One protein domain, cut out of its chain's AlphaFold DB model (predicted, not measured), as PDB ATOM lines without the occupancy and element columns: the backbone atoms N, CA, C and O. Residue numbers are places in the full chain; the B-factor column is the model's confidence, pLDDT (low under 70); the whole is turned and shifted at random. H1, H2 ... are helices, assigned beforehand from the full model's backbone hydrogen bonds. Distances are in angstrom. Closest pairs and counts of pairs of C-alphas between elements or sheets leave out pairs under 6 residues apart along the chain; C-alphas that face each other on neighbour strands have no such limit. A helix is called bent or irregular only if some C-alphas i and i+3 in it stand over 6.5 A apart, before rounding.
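Overview. This is residues 13 to 97 of the 101 residues of an uncharacterized protein of Bacillus wiedmannii (UniProt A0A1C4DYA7). The long helix H3 makes a bar along the domain's length; sharply kinked H1 crosses its first end, with H2 roughly alongside H1. At the other end of H3 the chain turns through the small helices H4 and H5, and H6 folds back to meet H1. The printed part has 85 residues with six named helices, H1 to H6 in chain order, and no named strand: all helix. It is compact, with a radius of gyration of the C-alphas of 13.4 A and spans of 36 by 29 by 22 A.

Along the chain. Find C-alpha 13 at (53.292, 45.355, 14.665), where H1 begins; it runs through residues 13 to 32, 25.6 A. H1 is irregular, with C-alphas 18 and 21 8.3 A apart and a kink of 79 degrees near residue 20. H2 is residues 37 to 44. From C-alpha 57 at (45.392, 42.084, 11.037), H3 runs to residue 73, 24.6 A. Next come H4, residues 75 to 79, and H5, residues 81 to 84. H6, residues 87 to 96, 14.1 A, ends at C-alpha 96, (41.780, 29.543, 23.133).

Arrangement. Start at H1: it only just touches H3, with 3 pairs of C-alphas within 8 A, the closest Tyr 16 and Phe 60 at 7.4 A, about perpendicular at 84 degrees. H1 touches H6, closest C-alphas Lys 24 and Leu 95 at 5.6 A. H1 and H2 are close but not clearly touching, a shallow tilt of 26 degrees, opposite ways. H3 touches H2 with residues 57 to 59 alone, closest C-alphas Gly 58 and Trp 43 at 4.8 A. Farther along, H3 touches H4, closest C-alphas Val 70 and Ala 78 at 5.4 A. H4 and H5 meet only through their link. Every O i to N i+4 pair is within hydrogen-bond range in H2, H3, H4 and H6, and 14 of 16 are in H1; H5 is too short for such a pair.

Size, cuts and confidence. Look at Gln 50 and Ser 76 for the two C-alphas farthest apart, 36.4 A. The printed part has no cut. The link from H2 to H3, 12 residues, is long; the other links are tight. Residues 32 to 37 and 83 to 89 stand free. Mean pLDDT of the printed part is 91.9, and residue 13 is under 70.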
ATOM      1  N   LEU A  13      52.706  46.416  13.853       69.12
ATOM      2  CA  LEU A  13      53.292  45.355  14.665       69.12
ATOM      3  C   LEU A  13      53.149  45.676  16.156       69.12
ATOM      4  O   LEU A  13      52.726  44.818  16.926       69.12
ATOM      5  N   GLN A  14      53.421  46.925  16.547       75.38
ATOM      6  CA  GLN A  14      53.257  47.365  17.930       75.38
ATOM      7  C   GLN A  14      51.803  47.220  18.404       75.38
ATOM      8  O   GLN A  14      51.560  46.683  19.481       75.38
ATOM      9  N   CYS A  15      50.825  47.607  17.573       71.81
ATOM     10  CA  CYS A  15      49.411  47.403  17.885       71.81
ATOM     11  C   CYS A  15      49.069  45.922  18.090       71.81
ATOM     12  O   CYS A  15      48.377  45.595  19.057       71.81
ATOM     13  N   TYR A  16      49.560  45.032  17.221       78.50
ATOM     14  CA  TYR A  16      49.333  43.595  17.375       78.50
ATOM     15  C   TYR A  16      49.914  43.077  18.696       78.50
ATOM     16  O   TYR A  16      49.197  42.425  19.446       78.50
ATOM     17  N   ILE A  17      51.166  43.418  19.014       77.88
ATOM     18  CA  ILE A  17      51.842  42.970  20.243       77.88
ATOM     19  C   ILE A  17      51.092  43.447  21.495       77.88
ATOM     20  O   ILE A  17      50.858  42.670  22.417       77.88
ATOM     21  N   GLU A  18      50.671  44.711  21.532       85.12
ATOM     22  CA  GLU A  18      49.978  45.283  22.694       85.12
ATOM     23  C   GLU A  18      48.565  44.719  22.896       85.12
ATOM     24  O   GLU A  18      48.064  44.681  24.022       85.12
ATOM     25  N   ASN A  19      47.916  44.272  21.817       85.19
ATOM     26  CA  ASN A  19      46.508  43.874  21.826       85.19
ATOM     27  C   ASN A  19      46.293  42.398  21.474       85.19
ATOM     28  O   ASN A  19      45.147  41.987  21.298       85.19
ATOM     29  N   GLU A  20      47.351  41.586  21.409       87.56
ATOM     30  CA  GLU A  20      47.315  40.222  20.868       87.56
ATOM     31  C   GLU A  20      46.178  39.388  21.468       87.56
ATOM     32  O   GLU A  20      45.392  38.774  20.750       87.56
ATOM     33  N   LYS A  21      46.023  39.426  22.795       90.06
ATOM     34  CA  LYS A  21      44.952  38.698  23.486       90.06
ATOM     35  C   LYS A  21      43.555  39.139  23.034       90.06
ATOM     36  O   LYS A  21      42.688  38.298  22.823       90.06
ATOM     37  N   GLN A  22      43.327  40.444  22.897       92.50
ATOM     38  CA  GLN A  22      42.034  40.985  22.469       92.50
ATOM     39  C   GLN A  22      41.754  40.634  21.006       92.50
ATOM     40  O   GLN A  22      40.639  40.249  20.667       92.50
ATOM     41  N   ILE A  23      42.785  40.700  20.165       92.88
ATOM     42  CA  ILE A  23      42.723  40.335  18.751       92.88
ATOM     43  C   ILE A  23      42.372  38.850  18.599       92.88
ATOM     44  O   ILE A  23      41.434  38.519  17.875       92.88
ATOM     45  N   LYS A  24      43.061  37.955  19.323       94.06
ATOM     46  CA  LYS A  24      42.772  36.511  19.319       94.06
ATOM     47  C   LYS A  24      41.350  36.217  19.799       94.06
ATOM     48  O   LYS A  24      40.644  35.450  19.147       94.06
ATOM     49  N   ASN A  25      40.908  36.862  20.880       94.00
ATOM     50  CA  ASN A  25      39.550  36.701  21.400       94.00
ATOM     51  C   ASN A  25      38.495  37.154  20.388       94.00
ATOM     52  O   ASN A  25      37.577  36.396  20.092       94.00
ATOM     53  N   ARG A  26      38.643  38.354  19.813       95.62
ATOM     54  CA  ARG A  26      37.674  38.876  18.844       95.62
ATOM     55  C   ARG A  26      37.620  38.025  17.577       95.62
ATOM     56  O   ARG A  26      36.536  37.768  17.063       95.62
ATOM     57  N   PHE A  27      38.770  37.550  17.098       95.56
ATOM     58  CA  PHE A  27      38.827  36.633  15.957       95.56
ATOM     59  C   PHE A  27      38.103  35.316  16.255       95.56
ATOM     60  O   PHE A  27      37.367  34.800  15.413       95.56
ATOM     61  N   LEU A  28      38.290  34.777  17.464       95.06
ATOM     62  CA  LEU A  28      37.624  33.559  17.909       95.06
ATOM     63  C   LEU A  28      36.103  33.741  18.014       95.06
ATOM     64  O   LEU A  28      35.361  32.885  17.536       95.06
ATOM     65  N   GLU A  29      35.640  34.850  18.594       94.81
ATOM     66  CA  GLU A  29      34.217  35.213  18.656       94.81
ATOM     67  C   GLU A  29      33.600  35.261  17.256       94.81
ATOM     68  O   GLU A  29      32.607  34.583  16.991       94.81
ATOM     69  N   ASP A  30      34.236  35.983  16.330       96.31
ATOM     70  CA  ASP A  30      33.773  36.086  14.948       96.31
ATOM     71  C   ASP A  30      33.673  34.730  14.261       96.31
ATOM     72  O   ASP A  30      32.730  34.488  13.501       96.31
ATOM     73  N   TYR A  31      34.639  33.850  14.523       93.62
ATOM     74  CA  TYR A  31      34.639  32.501  13.988       93.62
ATOM     75  C   TYR A  31      33.478  31.662  14.541       93.62
ATOM     76  O   TYR A  31      32.795  30.987  13.768       93.62
ATOM     77  N   ILE A  32      33.230  31.718  15.855       93.56
ATOM     78  CA  ILE A  32      32.164  30.961  16.536       93.56
ATOM     79  C   ILE A  32      30.774  31.439  16.105       93.56
ATOM     80  O   ILE A  32      29.894  30.621  15.847       93.56
ATOM     81  N   GLU A  33      30.581  32.750  15.985       95.50
ATOM     82  CA  GLU A  33      29.331  33.365  15.520       95.50
ATOM     83  C   GLU A  33      29.004  33.049  14.048       95.50
ATOM     84  O   GLU A  33      27.900  33.324  13.581       95.50
ATOM     85  N   GLY A  34      29.960  32.491  13.302       95.06
ATOM     86  CA  GLY A  34      29.824  32.163  11.891       95.06
ATOM     87  C   GLY A  34      30.533  33.170  10.992       95.06
ATOM     88  O   GLY A  34      30.478  34.384  11.198       95.06
ATOM     89  N   TRP A  35      31.205  32.641   9.971       95.62
ATOM     90  CA  TRP A  35      32.050  33.420   9.077       95.62
ATOM     91  C   TRP A  35      31.240  34.063   7.946       95.62
ATOM     92  O   TRP A  35      30.582  33.361   7.179       95.62
ATOM     93  N   THR A  36      31.311  35.390   7.820       97.50
ATOM     94  CA  THR A  36      30.623  36.158   6.769       97.50
ATOM     95  C   THR A  36      31.609  36.928   5.897       97.50
ATOM     96  O   THR A  36      32.794  37.051   6.218       97.50
ATOM     97  N   PHE A  37      31.114  37.488   4.792       97.06
ATOM     98  CA  PHE A  37      31.907  38.357   3.925       97.06
ATOM     99  C   PHE A  37      32.405  39.612   4.657       97.06
ATOM    100  O   PHE A  37      33.521  40.066   4.426       97.06
ATOM    101  N   GLU A  38      31.599  40.164   5.561       97.38
ATOM    102  CA  GLU A  38      31.946  41.325   6.378       97.38
ATOM    103  C   GLU A  38      33.105  40.996   7.318       97.38
ATOM    104  O   GLU A  38      34.037  41.788   7.415       97.38
ATOM    105  N   LYS A  39      33.097  39.803   7.926       97.44
ATOM    106  CA  LYS A  39      34.204  39.309   8.756       97.44
ATOM    107  C   LYS A  39      35.454  39.062   7.914       97.44
ATOM    108  O   LYS A  39      36.534  39.530   8.256       97.44
ATOM    109  N   GLU A  40      35.326  38.425   6.749       96.31
ATOM    110  CA  GLU A  40      36.459  38.277   5.826       96.31
ATOM    111  C   GLU A  40      37.057  39.638   5.432       96.31
ATOM    112  O   GLU A  40      38.278  39.823   5.439       96.31
ATOM    113  N   LYS A  41      36.197  40.614   5.117       96.62
ATOM    114  CA  LYS A  41      36.601  41.985   4.807       96.62
ATOM    115  C   LYS A  41      37.328  42.623   5.982       96.62
ATOM    116  O   LYS A  41      38.382  43.214   5.755       96.62
ATOM    117  N   GLU A  42      36.776  42.504   7.182       96.88
ATOM    118  CA  GLU A  42      37.314  43.089   8.405       96.88
ATOM    119  C   GLU A  42      38.741  42.610   8.684       96.88
ATOM    120  O   GLU A  42      39.639  43.428   8.874       96.88
ATOM    121  N   TRP A  43      38.978  41.300   8.594       95.62
ATOM    122  CA  TRP A  43      40.257  40.698   8.971       95.62
ATOM    123  C   TRP A  43      41.325  40.723   7.875       95.62
ATOM    124  O   TRP A  43      42.513  40.826   8.189       95.62
ATOM    125  N   PHE A  44      40.940  40.630   6.596       94.38
ATOM    126  CA  PHE A  44      41.887  40.312   5.514       94.38
ATOM    127  C   PHE A  44      41.944  41.331   4.367       94.38
ATOM    128  O   PHE A  44      42.856  41.269   3.539       94.38
ATOM    129  N   ARG A  45      41.019  42.297   4.279       92.38
ATOM    130  CA  ARG A  45      40.975  43.257   3.157       92.38
ATOM    131  C   ARG A  45      41.452  44.647   3.573       92.38
ATOM    132  O   ARG A  45      41.315  45.049   4.719       92.38
ATOM    133  N   LEU A  46      41.971  45.421   2.608       90.50
ATOM    134  CA  LEU A  46      42.401  46.818   2.832       90.50
ATOM    135  C   LEU A  46      41.259  47.720   3.303       90.50
ATOM    136  O   LEU A  46      41.484  48.679   4.026       90.50
ATOM    137  N   SER A  47      40.038  47.409   2.869       93.00
ATOM    138  CA  SER A  47      38.822  48.135   3.225       93.00
ATOM    139  C   SER A  47      38.227  47.733   4.585       93.00
ATOM    140  O   SER A  47      37.100  48.130   4.869       93.00
ATOM    141  N   GLY A  48      38.897  46.861   5.345       94.38
ATOM    142  CA  GLY A  48      38.509  46.440   6.698       94.38
ATOM    143  C   GLY A  48      39.313  47.151   7.788       94.38
ATOM    144  O   GLY A  48      39.854  48.232   7.550       94.38
ATOM    145  N   GLY A  49      39.422  46.521   8.959       92.44
ATOM    146  CA  GLY A  49      40.216  47.005  10.090       92.44
ATOM    147  C   GLY A  49      39.480  47.955  11.031       92.44
ATOM    148  O   GLY A  49      40.121  48.778  11.681       92.44
ATOM    149  N   GLN A  50      38.151  47.888  11.090       93.75
ATOM    150  CA  GLN A  50      37.345  48.716  11.986       93.75
ATOM    151  C   GLN A  50      37.540  48.364  13.466       93.75
ATOM    152  O   GLN A  50      37.489  49.266  14.298       93.75
ATOM    153  N   TYR A  51      37.789  47.101  13.820       93.44
ATOM    154  CA  TYR A  51      37.911  46.684  15.220       93.44
ATOM    155  C   TYR A  51      39.130  47.275  15.924       93.44
ATOM    156  O   TYR A  51      39.039  47.663  17.084       93.44
ATOM    157  N   PHE A  52      40.262  47.350  15.223       90.25
ATOM    158  CA  PHE A  52      41.549  47.718  15.822       90.25
ATOM    159  C   PHE A  52      42.220  48.908  15.127       90.25
ATOM    160  O   PHE A  52      43.340  49.271  15.468       90.25
ATOM    161  N   GLY A  53      41.561  49.524  14.139       88.94
ATOM    162  CA  GLY A  53      42.090  50.668  13.390       88.94
ATOM    163  C   GLY A  53      43.156  50.318  12.347       88.94
ATOM    164  O   GLY A  53      43.663  51.216  11.674       88.94
ATOM    165  N   TYR A  54      43.478  49.032  12.172       87.75
ATOM    166  CA  TYR A  54      44.437  48.544  11.182       87.75
ATOM    167  C   TYR A  54      43.805  47.459  10.317       87.75
ATOM    168  O   TYR A  54      43.228  46.492  10.811       87.75
ATOM    169  N   ASN A  55      43.937  47.610   9.001       89.50
ATOM    170  CA  ASN A  55      43.502  46.584   8.062       89.50
ATOM    171  C   ASN A  55      44.422  45.356   8.123       89.50
ATOM    172  O   ASN A  55      45.560  45.436   8.582       89.50
ATOM    173  N   ARG A  56      43.941  44.221   7.595       90.44
ATOM    174  CA  ARG A  56      44.770  43.030   7.338       90.44
ATOM    175  C   ARG A  56      45.411  42.390   8.581       90.44
ATOM    176  O   ARG A  56      46.324  41.576   8.440       90.44
ATOM    177  N   ILE A  57      44.904  42.679   9.782       91.25
ATOM    178  CA  ILE A  57      45.392  42.084  11.037       91.25
ATOM    179  C   ILE A  57      45.321  40.547  11.034       91.25
ATOM    180  O   ILE A  57      46.156  39.898  11.659       91.25
ATOM    181  N   GLY A  58      44.400  39.941  10.279       92.94
ATOM    182  CA  GLY A  58      44.299  38.484  10.169       92.94
ATOM    183  C   GLY A  58      45.584  37.804   9.672       92.94
ATOM    184  O   GLY A  58      45.854  36.664  10.042       92.94
ATOM    185  N   TYR A  59      46.422  38.495   8.890       90.94
ATOM    186  CA  TYR A  59      47.722  37.946   8.487       90.94
ATOM    187  C   TYR A  59      48.717  37.880   9.645       90.94
ATOM    188  O   TYR A  59      49.494  36.934   9.697       90.94
ATOM    189  N   PHE A  60      48.670  38.822  10.591       87.75
ATOM    190  CA  PHE A  60      49.520  38.779  11.784       87.75
ATOM    191  C   PHE A  60      49.141  37.616  12.695       87.75
ATOM    192  O   PHE A  60      50.028  36.924  13.174       87.75
ATOM    193  N   LEU A  61      47.843  37.332  12.846       91.69
ATOM    194  CA  LEU A  61      47.386  36.126  13.545       91.69
ATOM    195  C   LEU A  61      47.944  34.851  12.901       91.69
ATOM    196  O   LEU A  61      48.427  33.964  13.598       91.69
ATOM    197  N   GLY A  62      47.904  34.764  11.566       92.25
ATOM    198  CA  GLY A  62      48.476  33.636  10.833       92.25
ATOM    199  C   GLY A  62      49.991  33.513  11.021       92.25
ATOM    200  O   GLY A  62      50.486  32.416  11.268       92.25
ATOM    201  N   THR A  63      50.719  34.629  10.943       91.50
ATOM    202  CA  THR A  63      52.167  34.674  11.186       91.50
ATOM    203  C   THR A  63      52.510  34.241  12.606       91.50
ATOM    204  O   THR A  63      53.310  33.328  12.763       91.50
ATOM    205  N   ALA A  64      51.853  34.810  13.618       91.38
ATOM    206  CA  ALA A  64      52.089  34.481  15.020       91.38
ATOM    207  C   ALA A  64      51.807  33.001  15.319       91.38
ATOM    208  O   ALA A  64      52.582  32.343  16.004       91.38
ATOM    209  N   PHE A  65      50.739  32.435  14.743       94.12
ATOM    210  CA  PHE A  65      50.476  31.000  14.854       94.12
ATOM    211  C   PHE A  65      51.621  30.158  14.275       94.12
ATOM    212  O   PHE A  65      52.058  29.196  14.905       94.12
ATOM    213  N   VAL A  66      52.114  30.500  13.081       93.75
ATOM    214  CA  VAL A  66      53.228  29.774  12.451       93.75
ATOM    215  C   VAL A  66      54.512  29.922  13.267       93.75
ATOM    216  O   VAL A  66      55.217  28.934  13.450       93.75
ATOM    217  N   GLU A  67      54.800  31.112  13.790       93.31
ATOM    218  CA  GLU A  67      55.951  31.359  14.663       93.31
ATOM    219  C   GLU A  67      55.892  30.497  15.929       93.31
ATOM    220  O   GLU A  67      56.878  29.837  16.254       93.31
ATOM    221  N   ASP A  68      54.731  30.398  16.582       93.81
ATOM    222  CA  ASP A  68      54.530  29.515  17.736       93.81
ATOM    223  C   ASP A  68      54.724  28.032  17.377       93.81
ATOM    224  O   ASP A  68      55.309  27.267  18.147       93.81
ATOM    225  N   VAL A  69      54.261  27.605  16.197       95.12
ATOM    226  CA  VAL A  69      54.467  26.233  15.704       95.12
ATOM    227  C   VAL A  69      55.952  25.959  15.453       95.12
ATOM    228  O   VAL A  69      56.451  24.907  15.856       95.12
ATOM    229  N   VAL A  70      56.674  26.895  14.832       96.00
ATOM    230  CA  VAL A  70      58.124  26.795  14.601       96.00
ATOM    231  C   VAL A  70      58.881  26.744  15.926       96.00
ATOM    232  O   VAL A  70      59.764  25.905  16.082       96.00
ATOM    233  N   GLN A  71      58.525  27.583  16.898       95.31
ATOM    234  CA  GLN A  71      59.153  27.571  18.220       95.31
ATOM    235  C   GLN A  71      58.909  26.252  18.964       95.31
ATOM    236  O   GLN A  71      59.802  25.760  19.652       95.31
ATOM    237  N   ALA A  72      57.719  25.663  18.821       94.31
ATOM    238  CA  ALA A  72      57.355  24.434  19.519       94.31
ATOM    239  C   ALA A  72      57.912  23.156  18.867       94.31
ATOM    240  O   ALA A  72      58.249  22.212  19.580       94.31
ATOM    241  N   LEU A  73      57.967  23.095  17.531       95.06
ATOM    242  CA  LEU A  73      58.253  21.861  16.781       95.06
ATOM    243  C   LEU A  73      59.523  21.938  15.918       95.06
ATOM    244  O   LEU A  73      60.014  20.910  15.454       95.06
ATOM    245  N   GLY A  74      60.062  23.137  15.703       95.31
ATOM    246  CA  GLY A  74      61.124  23.410  14.740       95.31
ATOM    247  C   GLY A  74      60.602  23.667  13.322       95.31
ATOM    248  O   GLY A  74      59.506  23.251  12.942       95.31
ATOM    249  N   GLU A  75      61.416  24.349  12.511       94.38
ATOM    250  CA  GLU A  75      61.054  24.783  11.149       94.38
ATOM    251  C   GLU A  75      60.655  23.624  10.226       94.38
ATOM    252  O   GLU A  75      59.637  23.699   9.536       94.38
ATOM    253  N   SER A  76      61.425  22.529  10.236       94.12
ATOM    254  CA  SER A  76      61.168  21.364   9.379       94.12
ATOM    255  C   SER A  76      59.800  20.737   9.645       94.12
ATOM    256  O   SER A  76      59.107  20.344   8.708       94.12
ATOM    257  N   GLU A  77      59.396  20.658  10.915       94.31
ATOM    258  CA  GLU A  77      58.092  20.119  11.305       94.31
ATOM    259  C   GLU A  77      56.964  21.112  11.017       94.31
ATOM    260  O   GLU A  77      55.907  20.710  10.528       94.31
ATOM    261  N   ALA A  78      57.198  22.412  11.225       93.81
ATOM    262  CA  ALA A  78      56.249  23.458  10.855       93.81
ATOM    263  C   ALA A  78      55.925  23.442   9.349       93.81
ATOM    264  O   ALA A  78      54.770  23.616   8.959       93.81
ATOM    265  N   PHE A  79      56.916  23.157   8.498       92.56
ATOM    266  CA  PHE A  79      56.732  23.091   7.045       92.56
ATOM    267  C   PHE A  79      55.775  21.973   6.608       92.56
ATOM    268  O   PHE A  79      55.004  22.135   5.663       92.56
ATOM    269  N   ILE A  80      55.793  20.838   7.311       94.56
ATOM    270  CA  ILE A  80      54.923  19.683   7.037       94.56
ATOM    271  C   ILE A  80      53.736  19.594   8.001       94.56
ATOM    272  O   ILE A  80      53.057  18.565   8.048       94.56
ATOM    273  N   PHE A  81      53.460  20.665   8.751       93.88
ATOM    274  CA  PHE A  81      52.500  20.670   9.849       93.88
ATOM    275  C   PHE A  81      51.122  20.148   9.430       93.88
ATOM    276  O   PHE A  81      50.585  19.248  10.066       93.88
ATOM    277  N   TRP A  82      50.574  20.620   8.306       91.44
ATOM    278  CA  TRP A  82      49.253  20.188   7.818       91.44
ATOM    279  C   TRP A  82      49.154  18.741   7.368       91.44
ATOM    280  O   TRP A  82      48.049  18.212   7.295       91.44
ATOM    281  N   ASN A  83      50.279  18.091   7.084       92.00
ATOM    282  CA  ASN A  83      50.273  16.669   6.775       92.00
ATOM    283  C   ASN A  83      50.097  15.818   8.045       92.00
ATOM    284  O   ASN A  83      49.567  14.713   7.987       92.00
ATOM    285  N   LYS A  84      50.555  16.325   9.197       90.94
ATOM    286  CA  LYS A  84      50.579  15.589  10.470       90.94
ATOM    287  C   LYS A  84      49.489  16.025  11.451       90.94
ATOM    288  O   LYS A  84      49.028  15.210  12.246       90.94
ATOM    289  N   TYR A  85      49.079  17.287  11.402       92.12
ATOM    290  CA  TYR A  85      48.177  17.911  12.364       92.12
ATOM    291  C   TYR A  85      46.955  18.509  11.669       92.12
ATOM    292  O   TYR A  85      47.021  19.007  10.544       92.12
ATOM    293  N   ASN A  86      45.819  18.509  12.367       94.25
ATOM    294  CA  ASN A  86      44.621  19.175  11.880       94.25
ATOM    295  C   ASN A  86      44.740  20.688  12.110       94.25
ATOM    296  O   ASN A  86      44.668  21.152  13.245       94.25
ATOM    297  N   LEU A  87      44.877  21.457  11.022       90.69
ATOM    298  CA  LEU A  87      45.016  22.916  11.092       90.69
ATOM    299  C   LEU A  87      43.954  23.562  11.973       90.69
ATOM    300  O   LEU A  87      44.266  24.393  12.819       90.69
ATOM    301  N   LYS A  88      42.690  23.218  11.706       91.12
ATOM    302  CA  LYS A  88      41.551  23.900  12.299       91.12
ATOM    303  C   LYS A  88      41.573  23.706  13.805       91.12
ATOM    304  O   LYS A  88      41.528  24.698  14.518       91.12
ATOM    305  N   SER A  89      41.679  22.469  14.295       92.44
ATOM    306  CA  SER A  89      41.739  22.238  15.741       92.44
ATOM    307  C   SER A  89      42.965  22.904  16.359       92.44
ATOM    308  O   SER A  89      42.827  23.576  17.370       92.44
ATOM    309  N   SER A  90      44.133  22.828  15.717       94.38
ATOM    310  CA  SER A  90      45.352  23.452  16.242       94.38
ATOM    311  C   SER A  90      45.259  24.976  16.353       94.38
ATOM    312  O   SER A  90      45.708  25.537  17.351       94.38
ATOM    313  N   VAL A  91      44.654  25.651  15.373       93.75
ATOM    314  CA  VAL A  91      44.400  27.099  15.445       93.75
ATOM    315  C   VAL A  91      43.371  27.414  16.521       93.75
ATOM    316  O   VAL A  91      43.568  28.359  17.275       93.75
ATOM    317  N   MET A  92      42.299  26.629  16.642       92.44
ATOM    318  CA  MET A  92      41.276  26.851  17.671       92.44
ATOM    319  C   MET A  92      41.837  26.668  19.084       92.44
ATOM    320  O   MET A  92      41.569  27.490  19.963       92.44
ATOM    321  N   ASP A  93      42.673  25.651  19.290       93.12
ATOM    322  CA  ASP A  93      43.391  25.435  20.544       93.12
ATOM    323  C   ASP A  93      44.331  26.612  20.827       93.12
ATOM    324  O   ASP A  93      44.353  27.147  21.933       93.12
ATOM    325  N   TRP A  94      45.080  27.063  19.817       94.62
ATOM    326  CA  TRP A  94      45.988  28.202  19.928       94.62
ATOM    327  C   TRP A  94      45.273  29.526  20.235       94.62
ATOM    328  O   TRP A  94      45.757  30.293  21.071       94.62
ATOM    329  N   LEU A  95      44.123  29.792  19.608       93.25
ATOM    330  CA  LEU A  95      43.279  30.959  19.882       93.25
ATOM    331  C   LEU A  95      42.716  30.925  21.309       93.25
ATOM    332  O   LEU A  95      42.634  31.962  21.956       93.25
ATOM    333  N   SER A  96      42.385  29.732  21.810       88.75
ATOM    334  CA  SER A  96      41.780  29.543  23.133       88.75
ATOM    335  C   SER A  96      42.791  29.571  24.288       88.75
ATOM    336  O   SER A  96      42.409  29.744  25.449       88.75
ATOM    337  N   LYS A  97      44.098  29.433  24.014       83.44
ATOM    338  CA  LYS A  97      45.152  29.546  25.037       83.44
ATOM    339  C   LYS A  97      45.148  30.951  25.653       83.44
ATOM    340  O   LYS A  97      45.483  31.930  24.996       83.44
TER     341      LYS A  97